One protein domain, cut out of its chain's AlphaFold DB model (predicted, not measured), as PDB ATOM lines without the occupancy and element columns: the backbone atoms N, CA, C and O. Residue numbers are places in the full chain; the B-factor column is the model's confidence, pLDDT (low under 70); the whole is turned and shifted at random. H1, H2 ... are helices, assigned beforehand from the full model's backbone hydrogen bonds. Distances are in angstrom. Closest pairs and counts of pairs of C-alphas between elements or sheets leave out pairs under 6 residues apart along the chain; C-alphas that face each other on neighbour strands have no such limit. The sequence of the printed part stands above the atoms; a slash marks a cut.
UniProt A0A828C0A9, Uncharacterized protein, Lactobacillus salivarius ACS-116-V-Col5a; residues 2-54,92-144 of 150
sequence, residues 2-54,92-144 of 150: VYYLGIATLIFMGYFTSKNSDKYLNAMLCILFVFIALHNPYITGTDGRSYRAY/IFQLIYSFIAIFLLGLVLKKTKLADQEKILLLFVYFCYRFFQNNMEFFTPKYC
ATOM      1  N   VAL A   2      38.529 -39.846   8.277       76.38
ATOM      2  CA  VAL A   2      39.105 -38.848   7.343       76.38
ATOM      3  C   VAL A   2      39.240 -37.440   7.951       76.38
ATOM      4  O   VAL A   2      40.291 -36.821   7.818       76.38
ATOM      5  N   TYR A   3      38.236 -36.958   8.693       79.06
ATOM      6  CA  TYR A   3      38.297 -35.640   9.347       79.06
ATOM      7  C   TYR A   3      39.444 -35.510  10.366       79.06
ATOM      8  O   TYR A   3      40.068 -34.456  10.448       79.06
ATOM      9  N   TYR A   4      39.771 -36.583  11.098       82.56
ATOM     10  CA  TYR A   4      40.892 -36.588  12.043       82.56
ATOM     11  C   TYR A   4      42.239 -36.500  11.317       82.56
ATOM     12  O   TYR A   4      43.096 -35.726  11.730       82.56
ATOM     13  N   LEU A   5      42.410 -37.228  10.206       85.75
ATOM     14  CA  LEU A   5      43.613 -37.133   9.368       85.75
ATOM     15  C   LEU A   5      43.782 -35.729   8.777       85.75
ATOM     16  O   LEU A   5      44.890 -35.197   8.765       85.75
ATOM     17  N   GLY A   6      42.683 -35.105   8.339       89.06
ATOM     18  CA  GLY A   6      42.690 -33.722   7.862       89.06
ATOM     19  C   GLY A   6      43.175 -32.743   8.933       89.06
ATOM     20  O   GLY A   6      44.100 -31.976   8.683       89.06
ATOM     21  N   ILE A   7      42.619 -32.816  10.147       89.88
ATOM     22  CA  ILE A   7      43.028 -31.951  11.268       89.88
ATOM     23  C   ILE A   7      44.484 -32.210  11.668       89.88
ATOM     24  O   ILE A   7      45.238 -31.257  11.836       89.88
ATOM     25  N   ALA A   8      44.911 -33.472  11.762       90.69
ATOM     26  CA  ALA A   8      46.298 -33.819  12.071       90.69
ATOM     27  C   ALA A   8      47.272 -33.219  11.042       90.69
ATOM     28  O   ALA A   8      48.280 -32.624  11.414       90.69
ATOM     29  N   THR A   9      46.935 -33.326   9.754       91.12
ATOM     30  CA  THR A   9      47.742 -32.777   8.657       91.12
ATOM     31  C   THR A   9      47.813 -31.258   8.734       91.12
ATOM     32  O   THR A   9      48.898 -30.697   8.602       91.12
ATOM     33  N   LEU A  10      46.682 -30.592   8.997       91.75
ATOM     34  CA  LEU A  10      46.644 -29.145   9.202       91.75
ATOM     35  C   LEU A  10      47.565 -28.747  10.357       91.75
ATOM     36  O   LEU A  10      48.502 -27.992  10.133       91.75
ATOM     37  N   ILE A  11      47.397 -29.321  11.553       91.38
ATOM     38  CA  ILE A  11      48.250 -28.987  12.704       91.38
ATOM     39  C   ILE A  11      49.734 -29.209  12.364       91.38
ATOM     40  O   ILE A  11      50.558 -28.342  12.647       91.38
ATOM     41  N   PHE A  12      50.076 -30.316  11.697       91.62
ATOM     42  CA  PHE A  12      51.455 -30.620  11.307       91.62
ATOM     43  C   PHE A  12      52.035 -29.620  10.295       91.62
ATOM     44  O   PHE A  12      53.187 -29.216  10.429       91.62
ATOM     45  N   MET A  13      51.249 -29.147   9.322       89.56
ATOM     46  CA  MET A  13      51.686 -28.098   8.388       89.56
ATOM     47  C   MET A  13      52.063 -26.793   9.108       89.56
ATOM     48  O   MET A  13      52.956 -26.068   8.661       89.56
ATOM     49  N   GLY A  14      51.436 -26.517  10.255       86.12
ATOM     50  CA  GLY A  14      51.784 -25.386  11.113       86.12
ATOM     51  C   GLY A  14      53.234 -25.381  11.586       86.12
ATOM     52  O   GLY A  14      53.821 -24.312  11.719       86.12
ATOM     53  N   TYR A  15      53.842 -26.556  11.773       87.38
ATOM     54  CA  TYR A  15      55.237 -26.679  12.199       87.38
ATOM     55  C   TYR A  15      56.202 -26.013  11.206       87.38
ATOM     56  O   TYR A  15      57.098 -25.263  11.595       87.38
ATOM     57  N   PHE A  16      55.977 -26.214   9.905       86.62
ATOM     58  CA  PHE A  16      56.809 -25.635   8.845       86.62
ATOM     59  C   PHE A  16      56.530 -24.148   8.597       86.62
ATOM     60  O   PHE A  16      57.275 -23.481   7.880       86.62
ATOM     61  N   THR A  17      55.474 -23.600   9.201       79.50
ATOM     62  CA  THR A  17      55.084 -22.201   9.030       79.50
ATOM     63  C   THR A  17      55.751 -21.340  10.104       79.50
ATOM     64  O   THR A  17      55.243 -21.189  11.210       79.50
ATOM     65  N   SER A  18      56.905 -20.749   9.783       64.94
ATOM     66  CA  SER A  18      57.642 -19.887  10.725       64.94
ATOM     67  C   SER A  18      57.036 -18.487  10.889       64.94
ATOM     68  O   SER A  18      57.213 -17.842  11.921       64.94
ATOM     69  N   LYS A  19      56.295 -17.987   9.892       74.25
ATOM     70  CA  LYS A  19      55.639 -16.671   9.954       74.25
ATOM     71  C   LYS A  19      54.280 -16.786  10.646       74.25
ATOM     72  O   LYS A  19      53.399 -17.477  10.150       74.25
ATOM     73  N   ASN A  20      54.070 -16.017  11.717       81.19
ATOM     74  CA  ASN A  20      52.817 -15.972  12.490       81.19
ATOM     75  C   ASN A  20      52.432 -17.297  13.185       81.19
ATOM     76  O   ASN A  20      51.242 -17.568  13.365       81.19
ATOM     77  N   SER A  21      53.416 -18.091  13.605       80.62
ATOM     78  CA  SER A  21      53.245 -19.340  14.366       80.62
ATOM     79  C   SER A  21      52.282 -19.211  15.553       80.62
ATOM     80  O   SER A  21      51.414 -20.059  15.732       80.62
ATOM     81  N   ASP A  22      52.338 -18.109  16.304       83.81
ATOM     82  CA  ASP A  22      51.407 -17.836  17.408       83.81
ATOM     83  C   ASP A  22      49.943 -17.700  16.959       83.81
ATOM     84  O   ASP A  22      49.022 -18.224  17.592       83.81
ATOM     85  N   LYS A  23      49.693 -16.996  15.847       88.44
ATOM     86  CA  LYS A  23      48.335 -16.878  15.285       88.44
ATOM     87  C   LYS A  23      47.857 -18.231  14.772       88.44
ATOM     88  O   LYS A  23      46.695 -18.572  14.970       88.44
ATOM     89  N   TYR A  24      48.761 -18.997  14.162       91.00
ATOM     90  CA  TYR A  24      48.487 -20.351  13.702       91.00
ATOM     91  C   TYR A  24      48.098 -21.268  14.865       91.00
ATOM     92  O   TYR A  24      47.073 -21.942  14.800       91.00
ATOM     93  N   LEU A  25      48.855 -21.234  15.962       89.94
ATOM     94  CA  LEU A  25      48.576 -22.006  17.169       89.94
ATOM     95  C   LEU A  25      47.191 -21.676  17.737       89.94
ATOM     96  O   LEU A  25      46.405 -22.584  18.003       89.94
ATOM     97  N   ASN A  26      46.861 -20.388  17.871       91.19
ATOM     98  CA  ASN A  26      45.536 -19.970  18.338       91.19
ATOM     99  C   ASN A  26      44.422 -20.437  17.384       91.19
ATOM    100  O   ASN A  26      43.392 -20.922  17.846       91.19
ATOM    101  N   ALA A  27      44.630 -20.352  16.067       91.62
ATOM    102  CA  ALA A  27      43.670 -20.853  15.085       91.62
ATOM    103  C   ALA A  27      43.462 -22.372  15.206       91.62
ATOM    104  O   ALA A  27      42.322 -22.832  15.185       91.62
ATOM    105  N   MET A  28      44.534 -23.148  15.399       92.19
ATOM    106  CA  MET A  28      44.437 -24.596  15.611       92.19
ATOM    107  C   MET A  28      43.703 -24.939  16.909       92.19
ATOM    108  O   MET A  28      42.865 -25.836  16.904       92.19
ATOM    109  N   LEU A  29      43.946 -24.207  18.000       92.38
ATOM    110  CA  LEU A  29      43.186 -24.372  19.245       92.38
ATOM    111  C   LEU A  29      41.691 -24.089  19.037       92.38
ATOM    112  O   LEU A  29      40.859 -24.852  19.526       92.38
ATOM    113  N   CYS A  30      41.338 -23.056  18.267       92.69
ATOM    114  CA  CYS A  30      39.945 -22.775  17.911       92.69
ATOM    115  C   CYS A  30      39.320 -23.895  17.067       92.69
ATOM    116  O   CYS A  30      38.202 -24.316  17.351       92.69
ATOM    117  N   ILE A  31      40.033 -24.410  16.058       91.12
ATOM    118  CA  ILE A  31      39.556 -25.533  15.235       91.12
ATOM    119  C   ILE A  31      39.334 -26.774  16.105       91.12
ATOM    120  O   ILE A  31      38.296 -27.421  15.990       91.12
ATOM    121  N   LEU A  32      40.270 -27.077  17.009       90.06
ATOM    122  CA  LEU A  32      40.141 -28.183  17.956       90.06
ATOM    123  C   LEU A  32      38.949 -27.995  18.892       90.06
ATOM    124  O   LEU A  32      38.202 -28.945  19.112       90.06
ATOM    125  N   PHE A  33      38.733 -26.780  19.403       91.50
ATOM    126  CA  PHE A  33      37.555 -26.472  20.205       91.50
ATOM    127  C   PHE A  33      36.273 -26.755  19.429       91.50
ATOM    128  O   PHE A  33      35.453 -27.520  19.915       91.50
ATOM    129  N   VAL A  34      36.115 -26.213  18.219       89.88
ATOM    130  CA  VAL A  34      34.914 -26.439  17.396       89.88
ATOM    131  C   VAL A  34      34.714 -27.929  17.126       89.88
ATOM    132  O   VAL A  34      33.603 -28.437  17.265       89.88
ATOM    133  N   PHE A  35      35.791 -28.640  16.793       86.00
ATOM    134  CA  PHE A  35      35.743 -30.066  16.497       86.00
ATOM    135  C   PHE A  35      35.287 -30.911  17.694       86.00
ATOM    136  O   PHE A  35      34.497 -31.832  17.511       86.00
ATOM    137  N   ILE A  36      35.750 -30.598  18.908       83.62
ATOM    138  CA  ILE A  36      35.377 -31.324  20.133       83.62
ATOM    139  C   ILE A  36      34.000 -30.868  20.634       83.62
ATOM    140  O   ILE A  36      33.135 -31.689  20.925       83.62
ATOM    141  N   ALA A  37      33.773 -29.559  20.710       85.81
ATOM    142  CA  ALA A  37      32.580 -28.959  21.291       85.81
ATOM    143  C   ALA A  37      31.321 -29.279  20.472       85.81
ATOM    144  O   ALA A  37      30.294 -29.617  21.052       85.81
ATOM    145  N   LEU A  38      31.410 -29.247  19.137       84.81
ATOM    146  CA  LEU A  38      30.290 -29.571  18.245       84.81
ATOM    147  C   LEU A  38      30.224 -31.051  17.860       84.81
ATOM    148  O   LEU A  38      29.358 -31.441  17.073       84.81
ATOM    149  N   HIS A  39      31.122 -31.887  18.387       77.94
ATOM    150  CA  HIS A  39      31.044 -33.318  18.152       77.94
ATOM    151  C   HIS A  39      29.697 -33.836  18.653       77.94
ATOM    152  O   HIS A  39      29.353 -33.641  19.817       77.94
ATOM    153  N   ASN A  40      28.927 -34.489  17.780       73.38
ATOM    154  CA  ASN A  40      27.608 -34.973  18.157       73.38
ATOM    155  C   ASN A  40      27.758 -35.991  19.304       73.38
ATOM    156  O   ASN A  40      28.314 -37.074  19.084       73.38
ATOM    157  N   PRO A  41      27.229 -35.694  20.504       65.19
ATOM    158  CA  PRO A  41      27.402 -36.566  21.653       65.19
ATOM    159  C   PRO A  41      26.774 -37.945  21.413       65.19
ATOM    160  O   PRO A  41      27.227 -38.924  21.995       65.19
ATOM    161  N   TYR A  42      25.787 -38.056  20.517       63.50
ATOM    162  CA  TYR A  42      25.089 -39.290  20.142       63.50
ATOM    163  C   TYR A  42      25.851 -40.221  19.204       63.50
ATOM    164  O   TYR A  42      25.471 -41.383  19.110       63.50
ATOM    165  N   ILE A  43      26.957 -39.767  18.610       60.53
ATOM    166  CA  ILE A  43      27.788 -40.555  17.681       60.53
ATOM    167  C   ILE A  43      29.089 -41.030  18.373       60.53
ATOM    168  O   ILE A  43      30.050 -41.451  17.738       60.53
ATOM    169  N   THR A  44      29.137 -40.979  19.706       58.91
ATOM    170  CA  THR A  44      30.313 -41.370  20.494       58.91
ATOM    171  C   THR A  44      30.342 -42.869  20.819       58.91
ATOM    172  O   THR A  44      29.302 -43.527  20.884       58.91
ATOM    173  N   GLY A  45      31.550 -43.406  21.043       59.41
ATOM    174  CA  GLY A  45      31.773 -44.780  21.509       59.41
ATOM    175  C   GLY A  45      31.159 -45.068  22.890       59.41
ATOM    176  O   GLY A  45      30.433 -44.259  23.471       59.41
ATOM    177  N   THR A  46      31.425 -46.250  23.443       57.38
ATOM    178  CA  THR A  46      30.898 -46.693  24.752       57.38
ATOM    179  C   THR A  46      31.176 -45.724  25.897       57.38
ATOM    180  O   THR A  46      30.306 -45.528  26.746       57.38
ATOM    181  N   ASP A  47      32.313 -45.041  25.874       67.44
ATOM    182  CA  ASP A  47      32.684 -44.078  26.908       67.44
ATOM    183  C   ASP A  47      31.799 -42.833  26.858       67.44
ATOM    184  O   ASP A  47      31.222 -42.431  27.865       67.44
ATOM    185  N   GLY A  48      31.551 -42.284  25.666       71.19
ATOM    186  CA  GLY A  48      30.629 -41.160  25.501       71.19
ATOM    187  C   GLY A  48      29.172 -41.507  25.832       71.19
ATOM    188  O   GLY A  48      28.410 -40.641  26.265       71.19
ATOM    189  N   ARG A  49      28.762 -42.777  25.697       77.38
ATOM    190  CA  ARG A  49      27.481 -43.263  26.248       77.38
ATOM    191  C   ARG A  49      27.494 -43.287  27.778       77.38
ATOM    192  O   ARG A  49      26.537 -42.814  28.385       77.38
ATOM    193  N   SER A  50      28.579 -43.759  28.380       81.69
ATOM    194  CA  SER A  50      28.737 -43.852  29.837       81.69
ATOM    195  C   SER A  50      28.763 -42.476  30.509       81.69
ATOM    196  O   SER A  50      28.062 -42.269  31.496       81.69
ATOM    197  N   TYR A  51      29.476 -41.497  29.941       83.50
ATOM    198  CA  TYR A  51      29.497 -40.120  30.457       83.50
ATOM    199  C   TYR A  51      28.123 -39.445  30.393       83.50
ATOM    200  O   TYR A  51      27.749 -38.706  31.303       83.50
ATOM    201  N   ARG A  52      27.337 -39.737  29.352       86.38
ATOM    202  CA  ARG A  52      25.966 -39.229  29.222       86.38
ATOM    203  C   ARG A  52      24.990 -39.872  30.181       86.38
ATOM    204  O   ARG A  52      24.205 -39.153  30.792       86.38
ATOM    205  N   ALA A  53      25.028 -41.198  30.291       86.19
ATOM    206  CA  ALA A  53      24.220 -41.925  31.260       86.19
ATOM    207  C   ALA A  53      24.514 -41.395  32.667       86.19
ATOM    208  O   ALA A  53      23.597 -40.992  33.374       86.19
ATOM    209  N   TYR A  54      25.796 -41.222  32.994       87.31
ATOM    210  CA  TYR A  54      26.226 -40.625  34.250       87.31
ATOM    211  C   TYR A  54      25.683 -39.204  34.467       87.31
ATOM    212  O   TYR A  54      25.095 -38.925  35.513       87.31
ATOM    213  N   ILE A  92      25.319 -28.904  26.524       88.88
ATOM    214  CA  ILE A  92      25.778 -27.668  27.171       88.88
ATOM    215  C   ILE A  92      26.969 -27.944  28.094       88.88
ATOM    216  O   ILE A  92      27.962 -27.216  28.044       88.88
ATOM    217  N   PHE A  93      26.928 -29.028  28.876       90.50
ATOM    218  CA  PHE A  93      28.089 -29.463  29.656       90.50
ATOM    219  C   PHE A  93      29.316 -29.718  28.764       90.50
ATOM    220  O   PHE A  93      30.401 -29.226  29.070       90.50
ATOM    221  N   GLN A  94      29.152 -30.418  27.637       89.19
ATOM    222  CA  GLN A  94      30.230 -30.689  26.684       89.19
ATOM    223  C   GLN A  94      30.844 -29.395  26.137       89.19
ATOM    224  O   GLN A  94      32.071 -29.304  26.052       89.19
ATOM    225  N   LEU A  95      30.033 -28.384  25.803       90.81
ATOM    226  CA  LEU A  95      30.528 -27.076  25.362       90.81
ATOM    227  C   LEU A  95      31.399 -26.415  26.440       90.81
ATOM    228  O   LEU A  95      32.525 -26.001  26.155       90.81
ATOM    229  N   ILE A  96      30.902 -26.359  27.681       90.94
ATOM    230  CA  ILE A  96      31.606 -25.753  28.822       90.94
ATOM    231  C   ILE A  96      32.914 -26.500  29.097       90.94
ATOM    232  O   ILE A  96      33.979 -25.888  29.194       90.94
ATOM    233  N   TYR A  97      32.849 -27.829  29.179       89.44
ATOM    234  CA  TYR A  97      34.004 -28.677  29.444       89.44
ATOM    235  C   TYR A  97      35.077 -28.534  28.360       89.44
ATOM    236  O   TYR A  97      36.255 -28.350  28.668       89.44
ATOM    237  N   SER A  98      34.670 -28.539  27.087       90.81
ATOM    238  CA  SER A  98      35.581 -28.371  25.948       90.81
ATOM    239  C   SER A  98      36.249 -27.000  25.959       90.81
ATOM    240  O   SER A  98      37.442 -26.895  25.670       90.81
ATOM    241  N   PHE A  99      35.508 -25.952  26.328       92.50
ATOM    242  CA  PHE A  99      36.052 -24.603  26.439       92.50
ATOM    243  C   PHE A  99      37.122 -24.532  27.530       92.50
ATOM    244  O   PHE A  99      38.236 -24.083  27.264       92.50
ATOM    245  N   ILE A 100      36.815 -25.038  28.730       92.25
ATOM    246  CA  ILE A 100      37.759 -25.075  29.855       92.25
ATOM    247  C   ILE A 100      39.011 -25.874  29.472       92.25
ATOM    248  O   ILE A 100      40.128 -25.399  29.677       92.25
ATOM    249  N   ALA A 101      38.847 -27.054  28.870       90.81
ATOM    250  CA  ALA A 101      39.961 -27.915  28.486       90.81
ATOM    251  C   ALA A 101      40.889 -27.253  27.451       90.81
ATOM    252  O   ALA A 101      42.107 -27.247  27.633       90.81
ATOM    253  N   ILE A 102      40.335 -26.659  26.388       92.75
ATOM    254  CA  ILE A 102      41.129 -25.978  25.353       92.75
ATOM    255  C   ILE A 102      41.772 -24.699  25.892       92.75
ATOM    256  O   ILE A 102      42.924 -24.410  25.566       92.75
ATOM    257  N   PHE A 103      41.075 -23.956  26.752       93.31
ATOM    258  CA  PHE A 103      41.635 -22.781  27.409       93.31
ATOM    259  C   PHE A 103      42.844 -23.146  28.280       93.31
ATOM    260  O   PHE A 103      43.908 -22.539  28.144       93.31
ATOM    261  N   LEU A 104      42.715 -24.177  29.121       93.25
ATOM    262  CA  LEU A 104      43.815 -24.677  29.947       93.25
ATOM    263  C   LEU A 104      44.972 -25.201  29.092       93.25
ATOM    264  O   LEU A 104      46.123 -24.881  29.380       93.25
ATOM    265  N   LEU A 105      44.687 -25.935  28.013       92.12
ATOM    266  CA  LEU A 105      45.707 -26.380  27.063       92.12
ATOM    267  C   LEU A 105      46.461 -25.188  26.456       92.12
ATOM    268  O   LEU A 105      47.691 -25.179  26.436       92.12
ATOM    269  N   GLY A 106      45.743 -24.146  26.032       92.19
ATOM    270  CA  GLY A 106      46.341 -22.909  25.535       92.19
ATOM    271  C   GLY A 106      47.211 -22.207  26.582       92.19
ATOM    272  O   GLY A 106      48.297 -21.732  26.255       92.19
ATOM    273  N   LEU A 107      46.783 -22.177  27.849       92.88
ATOM    274  CA  LEU A 107      47.590 -21.642  28.951       92.88
ATOM    275  C   LEU A 107      48.865 -22.454  29.189       92.88
ATOM    276  O   LEU A 107      49.928 -21.861  29.375       92.88
ATOM    277  N   VAL A 108      48.775 -23.785  29.164       92.94
ATOM    278  CA  VAL A 108      49.936 -24.670  29.307       92.94
ATOM    279  C   VAL A 108      50.928 -24.406  28.180       92.94
ATOM    280  O   VAL A 108      52.088 -24.119  28.461       92.94
ATOM    281  N   LEU A 109      50.469 -24.392  26.926       91.31
ATOM    282  CA  LEU A 109      51.318 -24.131  25.759       91.31
ATOM    283  C   LEU A 109      51.951 -22.734  25.781       91.31
ATOM    284  O   LEU A 109      53.064 -22.562  25.296       91.31
ATOM    285  N   LYS A 110      51.286 -21.729  26.358       87.94
ATOM    286  CA  LYS A 110      51.871 -20.388  26.533       87.94
ATOM    287  C   LYS A 110      52.896 -20.322  27.662       87.94
ATOM    288  O   LYS A 110      53.809 -19.507  27.595       87.94
ATOM    289  N   LYS A 111      52.743 -21.142  28.706       91.25
ATOM    290  CA  LYS A 111      53.674 -21.190  29.842       91.25
ATOM    291  C   LYS A 111      54.920 -22.031  29.569       91.25
ATOM    292  O   LYS A 111      55.904 -21.884  30.296       91.25
ATOM    293  N   THR A 112      54.906 -22.906  28.565       89.88
ATOM    294  CA  THR A 112      56.109 -23.646  28.177       89.88
ATOM    295  C   THR A 112      57.131 -22.713  27.523       89.88
ATOM    296  O   THR A 112      56.794 -21.841  26.725       89.88
ATOM    297  N   LYS A 113      58.415 -22.915  27.839       89.69
ATOM    298  CA  LYS A 113      59.545 -22.173  27.243       89.69
ATOM    299  C   LYS A 113      59.950 -22.722  25.865       89.69
ATOM    300  O   LYS A 113      61.121 -22.686  25.511       89.69
ATOM    301  N   LEU A 114      58.992 -23.290  25.140       88.38
ATOM    302  CA  LEU A 114      59.200 -23.872  23.819       88.38
ATOM    303  C   LEU A 114      59.085 -22.790  22.746       88.38
ATOM    304  O   LEU A 114      58.340 -21.818  22.914       88.38
ATOM    305  N   ALA A 115      59.779 -22.975  21.629       88.19
ATOM    306  CA  ALA A 115      59.526 -22.189  20.433       88.19
ATOM    307  C   ALA A 115      58.112 -22.478  19.905       88.19
ATOM    308  O   ALA A 115      57.553 -23.556  20.116       88.19
ATOM    309  N   ASP A 116      57.506 -21.536  19.188       85.62
ATOM    310  CA  ASP A 116      56.109 -21.699  18.761       85.62
ATOM    311  C   ASP A 116      55.901 -22.893  17.824       85.62
ATOM    312  O   ASP A 116      54.872 -23.563  17.890       85.62
ATOM    313  N   GLN A 117      56.898 -23.207  16.994       86.81
ATOM    314  CA  GLN A 117      56.881 -24.400  16.147       86.81
ATOM    315  C   GLN A 117      56.853 -25.681  16.988       86.81
ATOM    316  O   GLN A 117      56.083 -26.594  16.705       86.81
ATOM    317  N   GLU A 118      57.627 -25.733  18.071       89.75
ATOM    318  CA  GLU A 118      57.640 -26.871  18.994       89.75
ATOM    319  C   GLU A 118      56.310 -27.000  19.746       89.75
ATOM    320  O   GLU A 118      55.839 -28.113  19.961       89.75
ATOM    321  N   LYS A 119      55.650 -25.884  20.091       92.44
ATOM    322  CA  LYS A 119      54.291 -25.906  20.666       92.44
ATOM    323  C   LYS A 119      53.278 -26.504  19.688       92.44
ATOM    324  O   LYS A 119      52.414 -27.272  20.105       92.44
ATOM    325  N   ILE A 120      53.385 -26.178  18.397       91.12
ATOM    326  CA  ILE A 120      52.538 -26.758  17.343       91.12
ATOM    327  C   ILE A 120      52.825 -28.255  17.186       91.12
ATOM    328  O   ILE A 120      51.890 -29.050  17.109       91.12
ATOM    329  N   LEU A 121      54.099 -28.658  17.202       91.44
ATOM    330  CA  LEU A 121      54.479 -30.070  17.156       91.44
ATOM    331  C   LEU A 121      53.953 -30.834  18.378       91.44
ATOM    332  O   LEU A 121      53.415 -31.928  18.238       91.44
ATOM    333  N   LEU A 122      54.040 -30.244  19.570       92.44
ATOM    334  CA  LEU A 122      53.488 -30.815  20.795       92.44
ATOM    335  C   LEU A 122      51.965 -30.973  20.701       92.44
ATOM    336  O   LEU A 122      51.432 -32.019  21.068       92.44
ATOM    337  N   LEU A 123      51.267 -29.963  20.171       92.38
ATOM    338  CA  LEU A 123      49.826 -30.026  19.930       92.38
ATOM    339  C   LEU A 123      49.468 -31.138  18.934       92.38
ATOM    340  O   LEU A 123      48.495 -31.859  19.153       92.38
ATOM    341  N   PHE A 124      50.262 -31.307  17.875       93.12
ATOM    342  CA  PHE A 124      50.114 -32.394  16.910       93.12
ATOM    343  C   PHE A 124      50.278 -33.765  17.574       93.12
ATOM    344  O   PHE A 124      49.393 -34.610  17.455       93.12
ATOM    345  N   VAL A 125      51.361 -33.973  18.329       91.69
ATOM    346  CA  VAL A 125      51.615 -35.239  19.034       91.69
ATOM    347  C   VAL A 125      50.495 -35.540  20.029       91.69
ATOM    348  O   VAL A 125      49.993 -36.664  20.063       91.69
ATOM    349  N   TYR A 126      50.046 -34.538  20.788       89.81
ATOM    350  CA  TYR A 126      48.908 -34.673  21.696       89.81
ATOM    351  C   TYR A 126      47.628 -35.079  20.951       89.81
ATOM    352  O   TYR A 126      46.935 -36.006  21.372       89.81
ATOM    353  N   PHE A 127      47.328 -34.434  19.822       89.50
ATOM    354  CA  PHE A 127      46.165 -34.769  19.003       89.50
ATOM    355  C   PHE A 127      46.238 -36.203  18.463       89.50
ATOM    356  O   PHE A 127      45.261 -36.945  18.566       89.50
ATOM    357  N   CYS A 128      47.398 -36.626  17.956       88.50
ATOM    358  CA  CYS A 128      47.629 -37.991  17.486       88.50
ATOM    359  C   CYS A 128      47.487 -39.024  18.609       88.50
ATOM    360  O   CYS A 128      46.850 -40.054  18.400       88.50
ATOM    361  N   TYR A 129      48.019 -38.743  19.802       85.38
ATOM    362  CA  TYR A 129      47.869 -39.617  20.966       85.38
ATOM    363  C   TYR A 129      46.397 -39.787  21.358       85.38
ATOM    364  O   TYR A 129      45.927 -40.910  21.521       85.38
ATOM    365  N   ARG A 130      45.635 -38.687  21.440       78.62
ATOM    366  CA  ARG A 130      44.202 -38.739  21.775       78.62
ATOM    367  C   ARG A 130      43.383 -39.427  20.689       78.62
ATOM    368  O   ARG A 130      42.481 -40.194  21.005       78.62
ATOM    369  N   PHE A 131      43.720 -39.207  19.419       78.75
ATOM    370  CA  PHE A 131      43.131 -39.959  18.317       78.75
ATOM    371  C   PHE A 131      43.397 -41.458  18.474       78.75
ATOM    372  O   PHE A 131      42.464 -42.249  18.393       78.75
ATOM    373  N   PHE A 132      44.641 -41.855  18.732       75.31
ATOM    374  CA  PHE A 132      44.999 -43.259  18.900       75.31
ATOM    375  C   PHE A 132      44.276 -43.897  20.087       75.31
ATOM    376  O   PHE A 132      43.705 -44.969  19.926       75.31
ATOM    377  N   GLN A 133      44.221 -43.218  21.236       70.25
ATOM    378  CA  GLN A 133      43.481 -43.672  22.413       70.25
ATOM    379  C   GLN A 133      41.997 -43.911  22.087       70.25
ATOM    380  O   GLN A 133      41.505 -45.022  22.274       70.25
ATOM    381  N   ASN A 134      41.327 -42.922  21.486       67.88
ATOM    382  CA  ASN A 134      39.915 -43.032  21.107       67.88
ATOM    383  C   ASN A 134      39.651 -44.165  20.098       67.88
ATOM    384  O   ASN A 134      38.548 -44.700  20.055       67.88
ATOM    385  N   ASN A 135      40.622 -44.510  19.244       65.06
ATOM    386  CA  ASN A 135      40.488 -45.619  18.294       65.06
ATOM    387  C   ASN A 135      40.841 -46.972  18.914       65.06
ATOM    388  O   ASN A 135      40.228 -47.968  18.558       65.06
ATOM    389  N   MET A 136      41.809 -47.034  19.827       55.84
ATOM    390  CA  MET A 136      42.189 -48.281  20.493       55.84
ATOM    391  C   MET A 136      41.125 -48.764  21.478       55.84
ATOM    392  O   MET A 136      40.935 -49.969  21.607       55.84
ATOM    393  N   GLU A 137      40.361 -47.855  22.086       52.53
ATOM    394  CA  GLU A 137      39.177 -48.205  22.880       52.53
ATOM    395  C   GLU A 137      38.154 -49.032  22.069       52.53
ATOM    396  O   GLU A 137      37.554 -49.963  22.613       52.53
ATOM    397  N   PHE A 138      38.034 -48.807  20.749       47.47
ATOM    398  CA  PHE A 138      37.204 -49.641  19.861       47.47
ATOM    399  C   PHE A 138      37.732 -51.075  19.671       47.47
ATOM    400  O   PHE A 138      36.938 -51.964  19.376       47.47
ATOM    401  N   PHE A 139      39.036 -51.320  19.835       44.12
ATOM    402  CA  PHE A 139      39.666 -52.632  19.600       44.12
ATOM    403  C   PHE A 139      39.790 -53.496  20.865       44.12
ATOM    404  O   PHE A 139      40.356 -54.589  20.822       44.12
ATOM    405  N   THR A 140      39.263 -53.039  22.002       45.31
ATOM    406  CA  THR A 140      39.300 -53.801  23.257       45.31
ATOM    407  C   THR A 140      38.459 -55.090  23.129       45.31
ATOM    408  O   THR A 140      37.292 -55.007  22.744       45.31
ATOM    409  N   PRO A 141      38.971 -56.287  23.488       44.88
ATOM    410  CA  PRO A 141      38.313 -57.574  23.201       44.88
ATOM    411  C   PRO A 141      36.919 -57.777  23.820       44.88
ATOM    412  O   PRO A 141      36.160 -58.595  23.315       44.88
ATOM    413  N   LYS A 142      36.511 -56.976  24.819       47.00
ATOM    414  CA  LYS A 142      35.108 -56.909  25.287       47.00
ATOM    415  C   LYS A 142      34.101 -56.506  24.192       47.00
ATOM    416  O   LYS A 142      32.899 -56.604  24.420       47.00
ATOM    417  N   TYR A 143      34.573 -56.043  23.034       49.53
ATOM    418  CA  TYR A 143      33.756 -55.571  21.917       49.53
ATOM    419  C   TYR A 143      33.787 -56.485  20.678       49.53
ATOM    420  O   TYR A 143      33.026 -56.237  19.746       49.53
ATOM    421  N   CYS A 144      34.590 -57.561  20.663       39.97
ATOM    422  CA  CYS A 144      34.537 -58.569  19.592       39.97
ATOM    423  C   CYS A 144      33.369 -59.557  19.759       39.97
ATOM    424  O   CYS A 144      32.828 -60.024  18.760       39.97
TER     425      CYS A 144
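AT A GLANCE: This is residues 2 to 54 and 92 to 144 of the 150 residues of an uncharacterized protein of Lactobacillus salivarius ACS-116-V-Col5a (UniProt A0A828C0A9). What shape? H1, H2, H4 and H5 form an elongated up-and-down bundle, each running against the one before, with short H3 apart. What size? The printed part, 106 residues with five named helices, is all helix and only just compact, close to loose: radius of gyration of the C-alphas 15.2 A, spans 46 by 29 by 23 A.

IN THESE COORDINATES: Which residues? H1 is residues 2 to 16, H2 21 to 37, H3 46 to 54, H4 92 to 111 and H5 116 to 139. Which ends? C-alpha 2 is at (39.105, -38.848, 7.343) and C-alpha 139 at (39.666, -52.632, 19.600).

HOW THE PARTS SIT: Which touch? The hub H2 touches H4 at a shallow 22 degrees; their closest C-alphas, 37 and 95, are 4.9 A apart. What of backbones? Every O i to N i+4 pair is within hydrogen-bond range in H2, H3 and H4.

THE WHOLE: Any cut? Residues 55 to 91 are not printed; C-alphas 54 and 92 are 14.8 A apart. Low confidence? pLDDT is under 70 at 18, 41 to 47 and 134 to 144.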